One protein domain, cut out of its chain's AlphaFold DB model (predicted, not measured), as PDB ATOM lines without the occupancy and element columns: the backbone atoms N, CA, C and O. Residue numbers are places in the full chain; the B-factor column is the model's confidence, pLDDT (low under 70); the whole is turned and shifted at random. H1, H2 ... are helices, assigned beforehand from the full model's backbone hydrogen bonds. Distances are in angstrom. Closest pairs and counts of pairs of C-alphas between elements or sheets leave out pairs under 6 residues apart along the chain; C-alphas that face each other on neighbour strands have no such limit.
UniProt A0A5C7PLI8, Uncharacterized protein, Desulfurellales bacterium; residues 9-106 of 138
ATOM      1  N   THR A   9      18.563   1.834 120.337       95.56
ATOM      2  CA  THR A   9      18.283   0.436 119.968       95.56
ATOM      3  C   THR A   9      19.538  -0.302 119.519       95.56
ATOM      4  O   THR A   9      19.796  -1.413 119.971       95.56
ATOM      5  N   PHE A  10      20.369   0.322 118.675       96.69
ATOM      6  CA  PHE A  10      21.623  -0.283 118.223       96.69
ATOM      7  C   PHE A  10      22.578  -0.540 119.395       96.69
ATOM      8  O   PHE A  10      23.146  -1.624 119.511       96.69
ATOM      9  N   THR A  11      22.706   0.430 120.299       96.62
ATOM     10  CA  THR A  11      23.557   0.323 121.490       96.62
ATOM     11  C   THR A  11      23.088  -0.809 122.404       96.62
ATOM     12  O   THR A  11      23.891  -1.655 122.801       96.62
ATOM     13  N   ALA A  12      21.785  -0.872 122.691       96.19
ATOM     14  CA  ALA A  12      21.191  -1.930 123.501       96.19
ATOM     15  C   ALA A  12      21.364  -3.313 122.850       96.19
ATOM     16  O   ALA A  12      21.736  -4.275 123.522       96.19
ATOM     17  N   PHE A  13      21.160  -3.403 121.532       96.38
ATOM     18  CA  PHE A  13      21.349  -4.630 120.768       96.38
ATOM     19  C   PHE A  13      22.797  -5.136 120.833       96.38
ATOM     20  O   PHE A  13      23.022  -6.308 121.135       96.38
ATOM     21  N   VAL A  14      23.785  -4.266 120.592       96.56
ATOM     22  CA  VAL A  14      25.208  -4.642 120.642       96.56
ATOM     23  C   VAL A  14      25.600  -5.117 122.040       96.56
ATOM     24  O   VAL A  14      26.245  -6.159 122.162       96.56
ATOM     25  N   ALA A  15      25.168  -4.412 123.090       97.31
ATOM     26  CA  ALA A  15      25.437  -4.809 124.470       97.31
ATOM     27  C   ALA A  15      24.841  -6.192 124.795       97.31
ATOM     28  O   ALA A  15      25.527  -7.055 125.348       97.31
ATOM     29  N   ALA A  16      23.592  -6.441 124.391       96.75
ATOM     30  CA  ALA A  16      22.946  -7.736 124.579       96.75
ATOM     31  C   ALA A  16      23.660  -8.858 123.806       96.75
ATOM     32  O   ALA A  16      23.866  -9.950 124.343       96.75
ATOM     33  N   LEU A  17      24.076  -8.600 122.563       96.12
ATOM     34  CA  LEU A  17      24.785  -9.576 121.736       96.12
ATOM     35  C   LEU A  17      26.157  -9.936 122.323       96.12
ATOM     36  O   LEU A  17      26.537 -11.110 122.334       96.12
ATOM     37  N   GLN A  18      26.889  -8.950 122.847       97.81
ATOM     38  CA  GLN A  18      28.158  -9.168 123.544       97.81
ATOM     39  C   GLN A  18      27.964 -10.029 124.797       97.81
ATOM     40  O   GLN A  18      28.659 -11.034 124.960       97.81
ATOM     41  N   ALA A  19      26.982  -9.688 125.640       97.19
ATOM     42  CA  ALA A  19      26.670 -10.449 126.848       97.19
ATOM     43  C   ALA A  19      26.290 -11.904 126.525       97.19
ATOM     44  O   ALA A  19      26.801 -12.842 127.135       97.19
ATOM     45  N   HIS A  20      25.448 -12.106 125.511       96.88
ATOM     46  CA  HIS A  20      25.055 -13.437 125.061       96.88
ATOM     47  C   HIS A  20      26.231 -14.251 124.504       96.88
ATOM     48  O   HIS A  20      26.345 -15.447 124.786       96.88
ATOM     49  N   SER A  21      27.123 -13.617 123.740       96.56
ATOM     50  CA  SER A  21      28.311 -14.284 123.195       96.56
ATOM     51  C   SER A  21      29.235 -14.769 124.315       96.56
ATOM     52  O   SER A  21      29.693 -15.910 124.284       96.56
ATOM     53  N   ALA A  22      29.437 -13.946 125.351       97.50
ATOM     54  CA  ALA A  22      30.198 -14.330 126.538       97.50
ATOM     55  C   ALA A  22      29.538 -15.496 127.296       97.50
ATOM     56  O   ALA A  22      30.212 -16.466 127.648       97.50
ATOM     57  N   ALA A  23      28.217 -15.448 127.493       96.19
ATOM     58  CA  ALA A  23      27.479 -16.519 128.163       96.19
ATOM     59  C   ALA A  23      27.528 -17.845 127.381       96.19
ATOM     60  O   ALA A  23      27.680 -18.914 127.969       96.19
ATOM     61  N   THR A  24      27.463 -17.780 126.051       95.50
ATOM     62  CA  THR A  24      27.578 -18.954 125.172       95.50
ATOM     63  C   THR A  24      28.967 -19.585 125.258       95.50
ATOM     64  O   THR A  24      29.083 -20.806 125.368       95.50
ATOM     65  N   ALA A  25      30.025 -18.768 125.270       96.56
ATOM     66  CA  ALA A  25      31.388 -19.258 125.463       96.56
ATOM     67  C   ALA A  25      31.564 -19.944 126.831       96.56
ATOM     68  O   ALA A  25      32.149 -21.024 126.908       96.56
ATOM     69  N   ALA A  26      31.004 -19.375 127.903       96.38
ATOM     70  CA  ALA A  26      31.043 -19.983 129.235       96.38
ATOM     71  C   ALA A  26      30.268 -21.315 129.309       96.38
ATOM     72  O   ALA A  26      30.725 -22.271 129.943       96.38
ATOM     73  N   ALA A  27      29.121 -21.411 128.632       95.38
ATOM     74  CA  ALA A  27      28.340 -22.643 128.550       95.38
ATOM     75  C   ALA A  27      29.132 -23.771 127.864       95.38
ATOM     76  O   ALA A  27      29.194 -24.888 128.377       95.38
ATOM     77  N   ALA A  28      29.837 -23.455 126.772       94.56
ATOM     78  CA  ALA A  28      30.664 -24.422 126.050       94.56
ATOM     79  C   ALA A  28      31.793 -25.015 126.913       94.56
ATOM     80  O   ALA A  28      32.104 -26.196 126.787       94.56
ATOM     81  N   LEU A  29      32.382 -24.217 127.809       96.69
ATOM     82  CA  LEU A  29      33.452 -24.668 128.708       96.69
ATOM     83  C   LEU A  29      32.942 -25.463 129.918       96.69
ATOM     84  O   LEU A  29      33.684 -26.264 130.477       96.69
ATOM     85  N   SER A  30      31.695 -25.238 130.337       95.81
ATOM     86  CA  SER A  30      31.106 -25.872 131.527       95.81
ATOM     87  C   SER A  30      30.259 -27.108 131.219       95.81
ATOM     88  O   SER A  30      29.851 -27.809 132.141       95.81
ATOM     89  N   GLY A  31      29.961 -27.371 129.942       93.69
ATOM     90  CA  GLY A  31      28.998 -28.400 129.538       93.69
ATOM     91  C   GLY A  31      27.540 -28.021 129.827       93.69
ATOM     92  O   GLY A  31      26.644 -28.839 129.623       93.69
ATOM     93  N   ALA A  32      27.286 -26.793 130.290       94.62
ATOM     94  CA  ALA A  32      25.941 -26.266 130.452       94.62
ATOM     95  C   ALA A  32      25.297 -25.996 129.076       94.62
ATOM     96  O   ALA A  32      26.001 -25.710 128.102       94.62
ATOM     97  N   PRO A  33      23.958 -26.048 128.964       92.88
ATOM     98  CA  PRO A  33      23.284 -25.642 127.739       92.88
ATOM     99  C   PRO A  33      23.526 -24.151 127.466       92.88
ATOM    100  O   PRO A  33      23.410 -23.316 128.365       92.88
ATOM    101  N   ALA A  34      23.840 -23.808 126.215       92.38
ATOM    102  CA  ALA A  34      23.969 -22.413 125.809       92.38
ATOM    103  C   ALA A  34      22.618 -21.690 125.958       92.38
ATOM    104  O   ALA A  34      21.588 -22.242 125.546       92.38
ATOM    105  N   PRO A  35      22.593 -20.469 126.524       93.12
ATOM    106  CA  PRO A  35      21.358 -19.703 126.603       93.12
ATOM    107  C   PRO A  35      20.867 -19.364 125.195       93.12
ATOM    108  O   PRO A  35      21.655 -19.273 124.257       93.12
ATOM    109  N   TRP A  36      19.570 -19.123 125.039       90.94
ATOM    110  CA  TRP A  36      19.052 -18.542 123.802       90.94
ATOM    111  C   TRP A  36      19.329 -17.040 123.779       90.94
ATOM    112  O   TRP A  36      19.242 -16.365 124.803       90.94
ATOM    113  N   PHE A  37      19.680 -16.506 122.609       94.06
ATOM    114  CA  PHE A  37      19.769 -15.059 122.443       94.06
ATOM    115  C   PHE A  37      18.367 -14.463 122.387       94.06
ATOM    116  O   PHE A  37      17.580 -14.872 121.537       94.06
ATOM    117  N   MET A  38      18.099 -13.472 123.235       94.19
ATOM    118  CA  MET A  38      16.880 -12.668 123.222       94.19
ATOM    119  C   MET A  38      17.274 -11.186 123.169       94.19
ATOM    120  O   MET A  38      17.878 -10.693 124.125       94.19
ATOM    121  N   PRO A  39      17.000 -10.479 122.058       94.62
ATOM    122  CA  PRO A  39      17.203  -9.041 121.977       94.62
ATOM    123  C   PRO A  39      16.344  -8.313 123.024       94.62
ATOM    124  O   PRO A  39      15.231  -8.762 123.313       94.62
ATOM    125  N   PRO A  40      16.811  -7.179 123.573       95.25
ATOM    126  CA  PRO A  40      15.999  -6.358 124.465       95.25
ATOM    127  C   PRO A  40      14.686  -5.948 123.791       95.25
ATOM    128  O   PRO A  40      14.697  -5.558 122.629       95.25
ATOM    129  N   GLY A  41      13.570  -6.014 124.517       93.12
ATOM    130  CA  GLY A  41      12.258  -5.608 123.999       93.12
ATOM    131  C   GLY A  41      11.531  -6.653 123.147       93.12
ATOM    132  O   GLY A  41      10.446  -6.349 122.672       93.12
ATOM    133  N   VAL A  42      12.088  -7.858 122.967       93.19
ATOM    134  CA  VAL A  42      11.361  -9.005 122.396       93.19
ATOM    135  C   VAL A  42      10.801  -9.856 123.535       93.19
ATOM    136  O   VAL A  42      11.570 -10.422 124.314       93.19
ATOM    137  N   ASP A  43       9.479  -9.953 123.621       88.50
ATOM    138  CA  ASP A  43       8.745 -10.678 124.665       88.50
ATOM    139  C   ASP A  43       8.007 -11.921 124.137       88.50
ATOM    140  O   ASP A  43       7.975 -12.940 124.828       88.50
ATOM    141  N   ASP A  44       7.504 -11.881 122.901       88.25
ATOM    142  CA  ASP A  44       6.848 -13.007 122.236       88.25
ATOM    143  C   ASP A  44       7.544 -13.385 120.916       88.25
ATOM    144  O   ASP A  44       7.762 -12.567 120.024       88.25
ATOM    145  N   LEU A  45       7.912 -14.663 120.784       87.19
ATOM    146  CA  LEU A  45       8.536 -15.222 119.579       87.19
ATOM    147  C   LEU A  45       7.523 -15.763 118.568       87.19
ATOM    148  O   LEU A  45       7.899 -16.077 117.436       87.19
ATOM    149  N   SER A  46       6.275 -15.950 118.993       82.44
ATOM    150  CA  SER A  46       5.192 -16.467 118.161       82.44
ATOM    151  C   SER A  46       4.519 -15.374 117.335       82.44
ATOM    152  O   SER A  46       3.964 -15.680 116.279       82.44
ATOM    153  N   ASP A  47       4.648 -14.116 117.760       84.44
ATOM    154  CA  ASP A  47       4.177 -12.942 117.038       84.44
ATOM    155  C   ASP A  47       5.339 -12.227 116.311       84.44
ATOM    156  O   ASP A  47       6.227 -11.649 116.945       84.44
ATOM    157  N   PRO A  48       5.363 -12.226 114.964       82.56
ATOM    158  CA  PRO A  48       6.357 -11.485 114.195       82.56
ATOM    159  C   PRO A  48       6.370  -9.976 114.466       82.56
ATOM    160  O   PRO A  48       7.403  -9.339 114.226       82.56
ATOM    161  N   GLU A  49       5.257  -9.386 114.910       88.38
ATOM    162  CA  GLU A  49       5.191  -7.964 115.247       88.38
ATOM    163  C   GLU A  49       5.891  -7.681 116.578       88.38
ATOM    164  O   GLU A  49       6.707  -6.756 116.626       88.38
ATOM    165  N   ALA A  50       5.702  -8.541 117.586       90.62
ATOM    166  CA  ALA A  50       6.381  -8.490 118.886       90.62
ATOM    167  C   ALA A  50       7.917  -8.639 118.814       90.62
ATOM    168  O   ALA A  50       8.638  -8.246 119.730       90.62
ATOM    169  N   ILE A  51       8.461  -9.133 117.696       92.31
ATOM    170  CA  ILE A  51       9.914  -9.165 117.449       92.31
ATOM    171  C   ILE A  51      10.462  -7.777 117.074       92.31
ATOM    172  O   ILE A  51      11.615  -7.456 117.371       92.31
ATOM    173  N   THR A  52       9.655  -6.947 116.411       92.19
ATOM    174  CA  THR A  52      10.085  -5.670 115.812       92.19
ATOM    175  C   THR A  52      10.688  -4.676 116.816       92.19
ATOM    176  O   THR A  52      11.710  -4.075 116.478       92.19
ATOM    177  N   PRO A  53      10.142  -4.488 118.039       94.12
ATOM    178  CA  PRO A  53      10.669  -3.515 118.997       94.12
ATOM    179  C   PRO A  53      12.157  -3.693 119.322       94.12
ATOM    180  O   PRO A  53      12.876  -2.700 119.435       94.12
ATOM    181  N   GLY A  54      12.660  -4.931 119.385       94.44
ATOM    182  CA  GLY A  54      14.084  -5.194 119.644       94.44
ATOM    183  C   GLY A  54      15.030  -4.823 118.498       94.44
ATOM    184  O   GLY A  54      16.251  -4.830 118.668       94.44
ATOM    185  N   PHE A  55      14.474  -4.474 117.338       96.62
ATOM    186  CA  PHE A  55      15.199  -4.074 116.137       96.62
ATOM    187  C   PHE A  55      14.657  -2.772 115.538       96.62
ATOM    188  O   PHE A  55      14.864  -2.518 114.352       96.62
ATOM    189  N   ASP A  56      13.965  -1.943 116.327       95.88
ATOM    190  CA  ASP A  56      13.398  -0.693 115.828       95.88
ATOM    191  C   ASP A  56      14.487   0.242 115.274       95.88
ATOM    192  O   ASP A  56      15.500   0.545 115.913       95.88
ATOM    193  N   ARG A  57      14.258   0.691 114.040       96.44
ATOM    194  CA  ARG A  57      15.162   1.503 113.222       96.44
ATOM    195  C   ARG A  57      14.558   2.849 112.831       96.44
ATOM    196  O   ARG A  57      15.166   3.554 112.024       96.44
ATOM    197  N   ARG A  58      13.378   3.214 113.346       96.69
ATOM    198  CA  ARG A  58      12.677   4.451 112.963       96.69
ATOM    199  C   ARG A  58      13.504   5.693 113.277       96.69
ATOM    200  O   ARG A  58      13.777   6.471 112.368       96.69
ATOM    201  N   ASP A  59      14.012   5.804 114.501       95.25
ATOM    202  CA  ASP A  59      14.829   6.952 114.921       95.25
ATOM    203  C   ASP A  59      16.136   7.052 114.124       95.25
ATOM    204  O   ASP A  59      16.545   8.135 113.713       95.25
ATOM    205  N   LEU A  60      16.774   5.911 113.843       95.38
ATOM    206  CA  LEU A  60      17.979   5.857 113.011       95.38
ATOM    207  C   LEU A  60      17.695   6.263 111.560       95.38
ATOM    208  O   LEU A  60      18.521   6.933 110.945       95.38
ATOM    209  N   SER A  61      16.539   5.874 111.016       96.88
ATOM    210  CA  SER A  61      16.111   6.260 109.666       96.88
ATOM    211  C   SER A  61      15.847   7.764 109.590       96.88
ATOM    212  O   SER A  61      16.372   8.423 108.698       96.88
ATOM    213  N   ALA A  62      15.142   8.325 110.576       95.88
ATOM    214  CA  ALA A  62      14.889   9.763 110.658       95.88
ATOM    215  C   ALA A  62      16.192  10.569 110.824       95.88
ATOM    216  O   ALA A  62      16.392  11.594 110.166       95.88
ATOM    217  N   ALA A  63      17.123  10.085 111.652       94.19
ATOM    218  CA  ALA A  63      18.445  10.688 111.796       94.19
ATOM    219  C   ALA A  63      19.243  10.623 110.485       94.19
ATOM    220  O   ALA A  63      19.919  11.585 110.123       94.19
ATOM    221  N   TYR A  64      19.151   9.512 109.750       95.25
ATOM    222  CA  TYR A  64      19.815   9.352 108.459       95.25
ATOM    223  C   TYR A  64      19.266  10.333 107.415       95.25
ATOM    224  O   TYR A  64      20.047  11.029 106.771       95.25
ATOM    225  N   GLU A  65      17.943  10.464 107.302       96.00
ATOM    226  CA  GLU A  65      17.289  11.445 106.421       96.00
ATOM    227  C   GLU A  65      17.671  12.888 106.774       96.00
ATOM    228  O   GLU A  65      17.969  13.698 105.891       96.00
ATOM    229  N   THR A  66      17.745  13.193 108.071       94.88
ATOM    230  CA  THR A  66      18.205  14.497 108.562       94.88
ATOM    231  C   THR A  66      19.644  14.769 108.121       94.88
ATOM    232  O   THR A  66      19.930  15.832 107.580       94.88
ATOM    233  N   VAL A  67      20.557  13.802 108.278       94.56
ATOM    234  CA  VAL A  67      21.963  13.971 107.871       94.56
ATOM    235  C   VAL A  67      22.109  14.136 106.356       94.56
ATOM    236  O   VAL A  67      22.984  14.876 105.916       94.56
ATOM    237  N   LEU A  68      21.264  13.485 105.553       94.25
ATOM    238  CA  LEU A  68      21.296  13.622 104.093       94.25
ATOM    239  C   LEU A  68      20.826  14.993 103.593       94.25
ATOM    240  O   LEU A  68      21.188  15.388 102.486       94.25
ATOM    241  N   THR A  69      20.005  15.695 104.372       95.25
ATOM    242  CA  THR A  69      19.390  16.973 103.976       95.25
ATOM    243  C   THR A  69      19.999  18.185 104.682       95.25
ATOM    244  O   THR A  69      19.818  19.315 104.228       95.25
ATOM    245  N   ALA A  70      20.748  17.971 105.767       93.00
ATOM    246  CA  ALA A  70      21.399  19.028 106.524       93.00
ATOM    247  C   ALA A  70      22.565  19.671 105.737       93.00
ATOM    248  O   ALA A  70      23.434  18.950 105.240       93.00
ATOM    249  N   PRO A  71      22.661  21.018 105.680       90.81
ATOM    250  CA  PRO A  71      23.792  21.717 105.057       90.81
ATOM    251  C   PRO A  71      25.156  21.379 105.678       90.81
ATOM    252  O   PRO A  71      26.181  21.490 105.010       90.81
ATOM    253  N   ASP A  72      25.171  20.983 106.951       91.00
ATOM    254  CA  ASP A  72      26.346  20.562 107.719       91.00
ATOM    255  C   ASP A  72      26.416  19.036 107.935       91.00
ATOM    256  O   ASP A  72      27.213  18.547 108.744       91.00
ATOM    257  N   GLY A  73      25.605  18.269 107.199       88.62
ATOM    258  CA  GLY A  73      25.658  16.812 107.182       88.62
ATOM    259  C   GLY A  73      27.013  16.301 106.689       88.62
ATOM    260  O   GLY A  73      27.586  16.809 105.726       88.62
ATOM    261  N   THR A  74      27.550  15.269 107.345       91.94
ATOM    262  CA  THR A  74      28.834  14.665 106.953       91.94
ATOM    263  C   THR A  74      28.629  13.287 106.334       91.94
ATOM    264  O   THR A  74      27.798  12.499 106.793       91.94
ATOM    265  N   VAL A  75      29.457  12.944 105.340       92.94
ATOM    266  CA  VAL A  75      29.496  11.595 104.742       92.94
ATOM    267  C   VAL A  75      29.731  10.520 105.810       92.94
ATOM    268  O   VAL A  75      29.104   9.465 105.774       92.94
ATOM    269  N   GLY A  76      30.589  10.805 106.797       91.75
ATOM    270  CA  GLY A  76      30.849   9.898 107.917       91.75
ATOM    271  C   GLY A  76      29.619   9.659 108.797       91.75
ATOM    272  O   GLY A  76      29.350   8.518 109.167       91.75
ATOM    273  N   GLY A  77      28.835  10.705 109.082       90.56
ATOM    274  CA  GLY A  77      27.574  10.585 109.817       90.56
ATOM    275  C   GLY A  77      26.550   9.727 109.072       90.56
ATOM    276  O   GLY A  77      25.977   8.806 109.654       90.56
ATOM    277  N   ALA A  78      26.385   9.964 107.766       92.56
ATOM    278  CA  ALA A  78      25.481   9.183 106.924       92.56
ATOM    279  C   ALA A  78      25.905   7.705 106.865       92.56
ATOM    280  O   ALA A  78      25.089   6.814 107.105       92.56
ATOM    281  N   ALA A  79      27.191   7.435 106.617       93.88
ATOM    282  CA  ALA A  79      27.733   6.079 106.574       93.88
ATOM    283  C   ALA A  79      27.576   5.346 107.919       93.88
ATOM    284  O   ALA A  79      27.173   4.183 107.946       93.88
ATOM    285  N   GLY A  80      27.835   6.030 109.039       92.62
ATOM    286  CA  GLY A  80      27.688   5.465 110.381       92.62
ATOM    287  C   GLY A  80      26.242   5.112 110.737       92.62
ATOM    288  O   GLY A  80      25.989   4.051 111.308       92.62
ATOM    289  N   LEU A  81      25.274   5.959 110.379       94.62
ATOM    290  CA  LEU A  81      23.848   5.671 110.573       94.62
ATOM    291  C   LEU A  81      23.376   4.530 109.666       94.62
ATOM    292  O   LEU A  81      22.690   3.615 110.126       94.62
ATOM    293  N   LYS A  82      23.804   4.529 108.398       96.25
ATOM    294  CA  LYS A  82      23.479   3.466 107.442       96.25
ATOM    295  C   LYS A  82      23.996   2.101 107.899       96.25
ATOM    296  O   LYS A  82      23.252   1.124 107.846       96.25
ATOM    297  N   LEU A  83      25.217   2.045 108.430       96.31
ATOM    298  CA  LEU A  83      25.781   0.821 108.997       96.31
ATOM    299  C   LEU A  83      24.923   0.272 110.148       96.31
ATOM    300  O   LEU A  83      24.623  -0.920 110.176       96.31
ATOM    301  N   GLN A  84      24.489   1.131 111.076       96.88
ATOM    302  CA  GLN A  84      23.622   0.720 112.188       96.88
ATOM    303  C   GLN A  84      22.275   0.173 111.688       96.88
ATOM    304  O   GLN A  84      21.820  -0.873 112.156       96.88
ATOM    305  N   LEU A  85      21.666   0.843 110.700       97.25
ATOM    306  CA  LEU A  85      20.428   0.399 110.050       97.25
ATOM    307  C   LEU A  85      20.574  -0.982 109.401       97.25
ATOM    308  O   LEU A  85      19.663  -1.809 109.507       97.25
ATOM    309  N   ASP A  86      21.697  -1.226 108.726       97.88
ATOM    310  CA  ASP A  86      21.950  -2.477 108.014       97.88
ATOM    311  C   ASP A  86      22.239  -3.630 108.986       97.88
ATOM    312  O   ASP A  86      21.710  -4.727 108.792       97.88
ATOM    313  N   ILE A  87      22.988  -3.378 110.069       97.12
ATOM    314  CA  ILE A  87      23.234  -4.373 111.123       97.12
ATOM    315  C   ILE A  87      21.922  -4.787 111.794       97.12
ATOM    316  O   ILE A  87      21.629  -5.981 111.849       97.12
ATOM    317  N   LEU A  88      21.113  -3.829 112.262       97.06
ATOM    318  CA  LEU A  88      19.834  -4.139 112.915       97.06
ATOM    319  C   LEU A  88      18.882  -4.866 111.960       97.06
ATOM    320  O   LEU A  88      18.302  -5.881 112.332       97.06
ATOM    321  N   GLY A  89      18.779  -4.415 110.705       96.00
ATOM    322  CA  GLY A  89      17.920  -5.067 109.716       96.00
ATOM    323  C   GLY A  89      18.378  -6.488 109.365       96.00
ATOM    324  O   GLY A  89      17.548  -7.373 109.157       96.00
ATOM    325  N   ALA A  90      19.687  -6.737 109.289       96.00
ATOM    326  CA  ALA A  90      20.221  -8.081 109.074       96.00
ATOM    327  C   ALA A  90      19.997  -8.989 110.290       96.00
ATOM    328  O   ALA A  90      19.584 -10.139 110.123       96.00
ATOM    329  N   ALA A  91      20.222  -8.468 111.497       95.00
ATOM    330  CA  ALA A  91      20.008  -9.194 112.741       95.00
ATOM    331  C   ALA A  91      18.535  -9.575 112.932       95.00
ATOM    332  O   ALA A  91      18.248 -10.724 113.254       95.00
ATOM    333  N   GLU A  92      17.609  -8.661 112.639       94.94
ATOM    334  CA  GLU A  92      16.171  -8.923 112.681       94.94
ATOM    335  C   GLU A  92      15.783 -10.060 111.731       94.94
ATOM    336  O   GLU A  92      15.115 -11.013 112.135       94.94
ATOM    337  N   ARG A  93      16.246 -10.014 110.472       92.06
ATOM    338  CA  ARG A  93      15.986 -11.086 109.496       92.06
ATOM    339  C   ARG A  93      16.526 -12.428 109.975       92.06
ATOM    340  O   ARG A  93      15.821 -13.429 109.878       92.06
ATOM    341  N   ALA A  94      17.748 -12.457 110.503       90.62
ATOM    342  CA  ALA A  94      18.343 -13.676 111.043       90.62
ATOM    343  C   ALA A  94      17.553 -14.208 112.252       90.62
ATOM    344  O   ALA A  94      17.315 -15.413 112.360       90.62
ATOM    345  N   PHE A  95      17.104 -13.313 113.133       92.19
ATOM    346  CA  PHE A  95      16.318 -13.652 114.310       92.19
ATOM    347  C   PHE A  95      14.938 -14.204 113.938       92.19
ATOM    348  O   PHE A  95      14.561 -15.277 114.410       92.19
ATOM    349  N   ARG A  96      14.218 -13.533 113.032       89.25
ATOM    350  CA  ARG A  96      12.933 -13.998 112.494       89.25
ATOM    351  C   ARG A  96      13.085 -15.330 111.766       89.25
ATOM    352  O   ARG A  96      12.292 -16.234 111.995       89.25
ATOM    353  N   LEU A  97      14.121 -15.501 110.940       84.62
ATOM    354  CA  LEU A  97      14.368 -16.766 110.242       84.62
ATOM    355  C   LEU A  97      14.573 -17.920 111.229       84.62
ATOM    356  O   LEU A  97      14.069 -19.025 111.008       84.62
ATOM    357  N   ARG A  98      15.278 -17.649 112.332       84.75
ATOM    358  CA  ARG A  98      15.479 -18.617 113.403       84.75
ATOM    359  C   ARG A  98      14.170 -18.935 114.123       84.75
ATOM    360  O   ARG A  98      13.940 -20.110 114.346       84.75
ATOM    361  N   HIS A  99      13.314 -17.978 114.468       83.06
ATOM    362  CA  HIS A  99      12.205 -18.250 115.401       83.06
ATOM    363  C   HIS A  99      10.812 -18.318 114.766       83.06
ATOM    364  O   HIS A  99       9.990 -19.110 115.210       83.06
ATOM    365  N   ALA A 100      10.561 -17.550 113.710       74.50
ATOM    366  CA  ALA A 100       9.214 -17.232 113.240       74.50
ATOM    367  C   ALA A 100       9.062 -17.290 111.707       74.50
ATOM    368  O   ALA A 100       8.157 -16.671 111.150       74.50
ATOM    369  N   SER A 101       9.936 -18.000 110.978       77.25
ATOM    370  CA  SER A 101       9.706 -18.161 109.536       77.25
ATOM    371  C   SER A 101       8.437 -18.982 109.299       77.25
ATOM    372  O   SER A 101       8.235 -20.014 109.937       77.25
ATOM    373  N   SER A 102       7.585 -18.539 108.370       74.31
ATOM    374  CA  SER A 102       6.324 -19.219 108.040       74.31
ATOM    375  C   SER A 102       6.544 -20.685 107.672       74.31
ATOM    376  O   SER A 102       5.786 -21.552 108.090       74.31
ATOM    377  N   ILE A 103       7.639 -20.974 106.966       77.44
ATOM    378  CA  ILE A 103       8.071 -22.331 106.631       77.44
ATOM    379  C   ILE A 103       8.380 -23.137 107.901       77.44
ATOM    380  O   ILE A 103       7.864 -24.239 108.065       77.44
ATOM    381  N   ARG A 104       9.187 -22.600 108.826       78.50
ATOM    382  CA  ARG A 104       9.506 -23.279 110.092       78.50
ATOM    383  C   ARG A 104       8.252 -23.499 110.940       78.50
ATOM    384  O   ARG A 104       8.083 -24.590 111.479       78.50
ATOM    385  N   ALA A 105       7.387 -22.493 111.048       78.69
ATOM    386  CA  ALA A 105       6.132 -22.583 111.786       78.69
ATOM    387  C   ALA A 105       5.213 -23.663 111.193       78.69
ATOM    388  O   ALA A 105       4.761 -24.537 111.927       78.69
ATOM    389  N   LEU A 106       5.037 -23.675 109.867       83.38
ATOM    390  CA  LEU A 106       4.261 -24.686 109.149       83.38
ATOM    391  C   LEU A 106       4.807 -26.101 109.380       83.38
ATOM    392  O   LEU A 106       4.042 -27.009 109.685       83.38
TER     393      LEU A 106
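Overview. This is residues 9 to 106 of the 138 residues of an uncharacterized protein of Desulfurellales bacterium (UniProt A0A5C7PLI8). What shape does the model make? Two long helices, H1 and H4, open as a V from near the first residues of H1 and the middle of H4, while H3 folds against the first part of H4 as a hairpin. The link of residues 31 to 51 folds back from the far end of H1 to H2, a short helix by the point of the V, and H5 sits past the last end of H4. What is its make-up? The printed part has 98 residues, with five named helices in the order H1 to H5 and no named strand: all helix. How large is it? It is loose, with a radius of gyration of the C-alphas of 16.4 A, and only just flat, spanning 55 by 34 by 19 A.

Along the chain. Where are the helices? H1 is residues 9 to 30, 31.5 A long, from C-alpha 9 at (18.283, 0.436, 119.968). H2 is residues 52 to 55, H3 58 to 69, 16.8 A long, and H4 75 to 99, 36.1 A long. Where does the last end? H5, residues 102 to 106, ends with C-alpha 106 at (4.261, -24.686, 109.149).

Arrangement. What does H1 meet? Its residues 9 to 13 alone touch H2; the closest C-alphas, of Thr 9 and Phe 55, are 6.7 A apart. H1 and H4 are close but not clearly touching, closest at the C-alphas of Phe 10 and Gln 84, 6.4 A, with a steep tilt of 50 degrees, the same way. What touches H4? Its residues 88 to 92 alone touch H2, closest at the C-alphas of Phe 55 and Leu 88, 5.6 A. H3 and H4 form a helical hairpin, at a shallow tilt of 26 degrees, opposite ways; they touch through residues 77 to 85 alone of H4, closest at the C-alphas of Tyr 64 and Leu 81, 5.9 A. And the backbones? Every O i to N i+4 pair is within hydrogen-bond range in H1, H3, H4 and H5; H2 is too short for such a pair.

Size, cuts and confidence. How far does it reach? The two C-alphas farthest apart, of Gly 31 and Pro 71, are 56.0 A apart. Is it unbroken and confident? The printed part has no cut, the link from H1 to H2 is long, and no printed residue has pLDDT under 70.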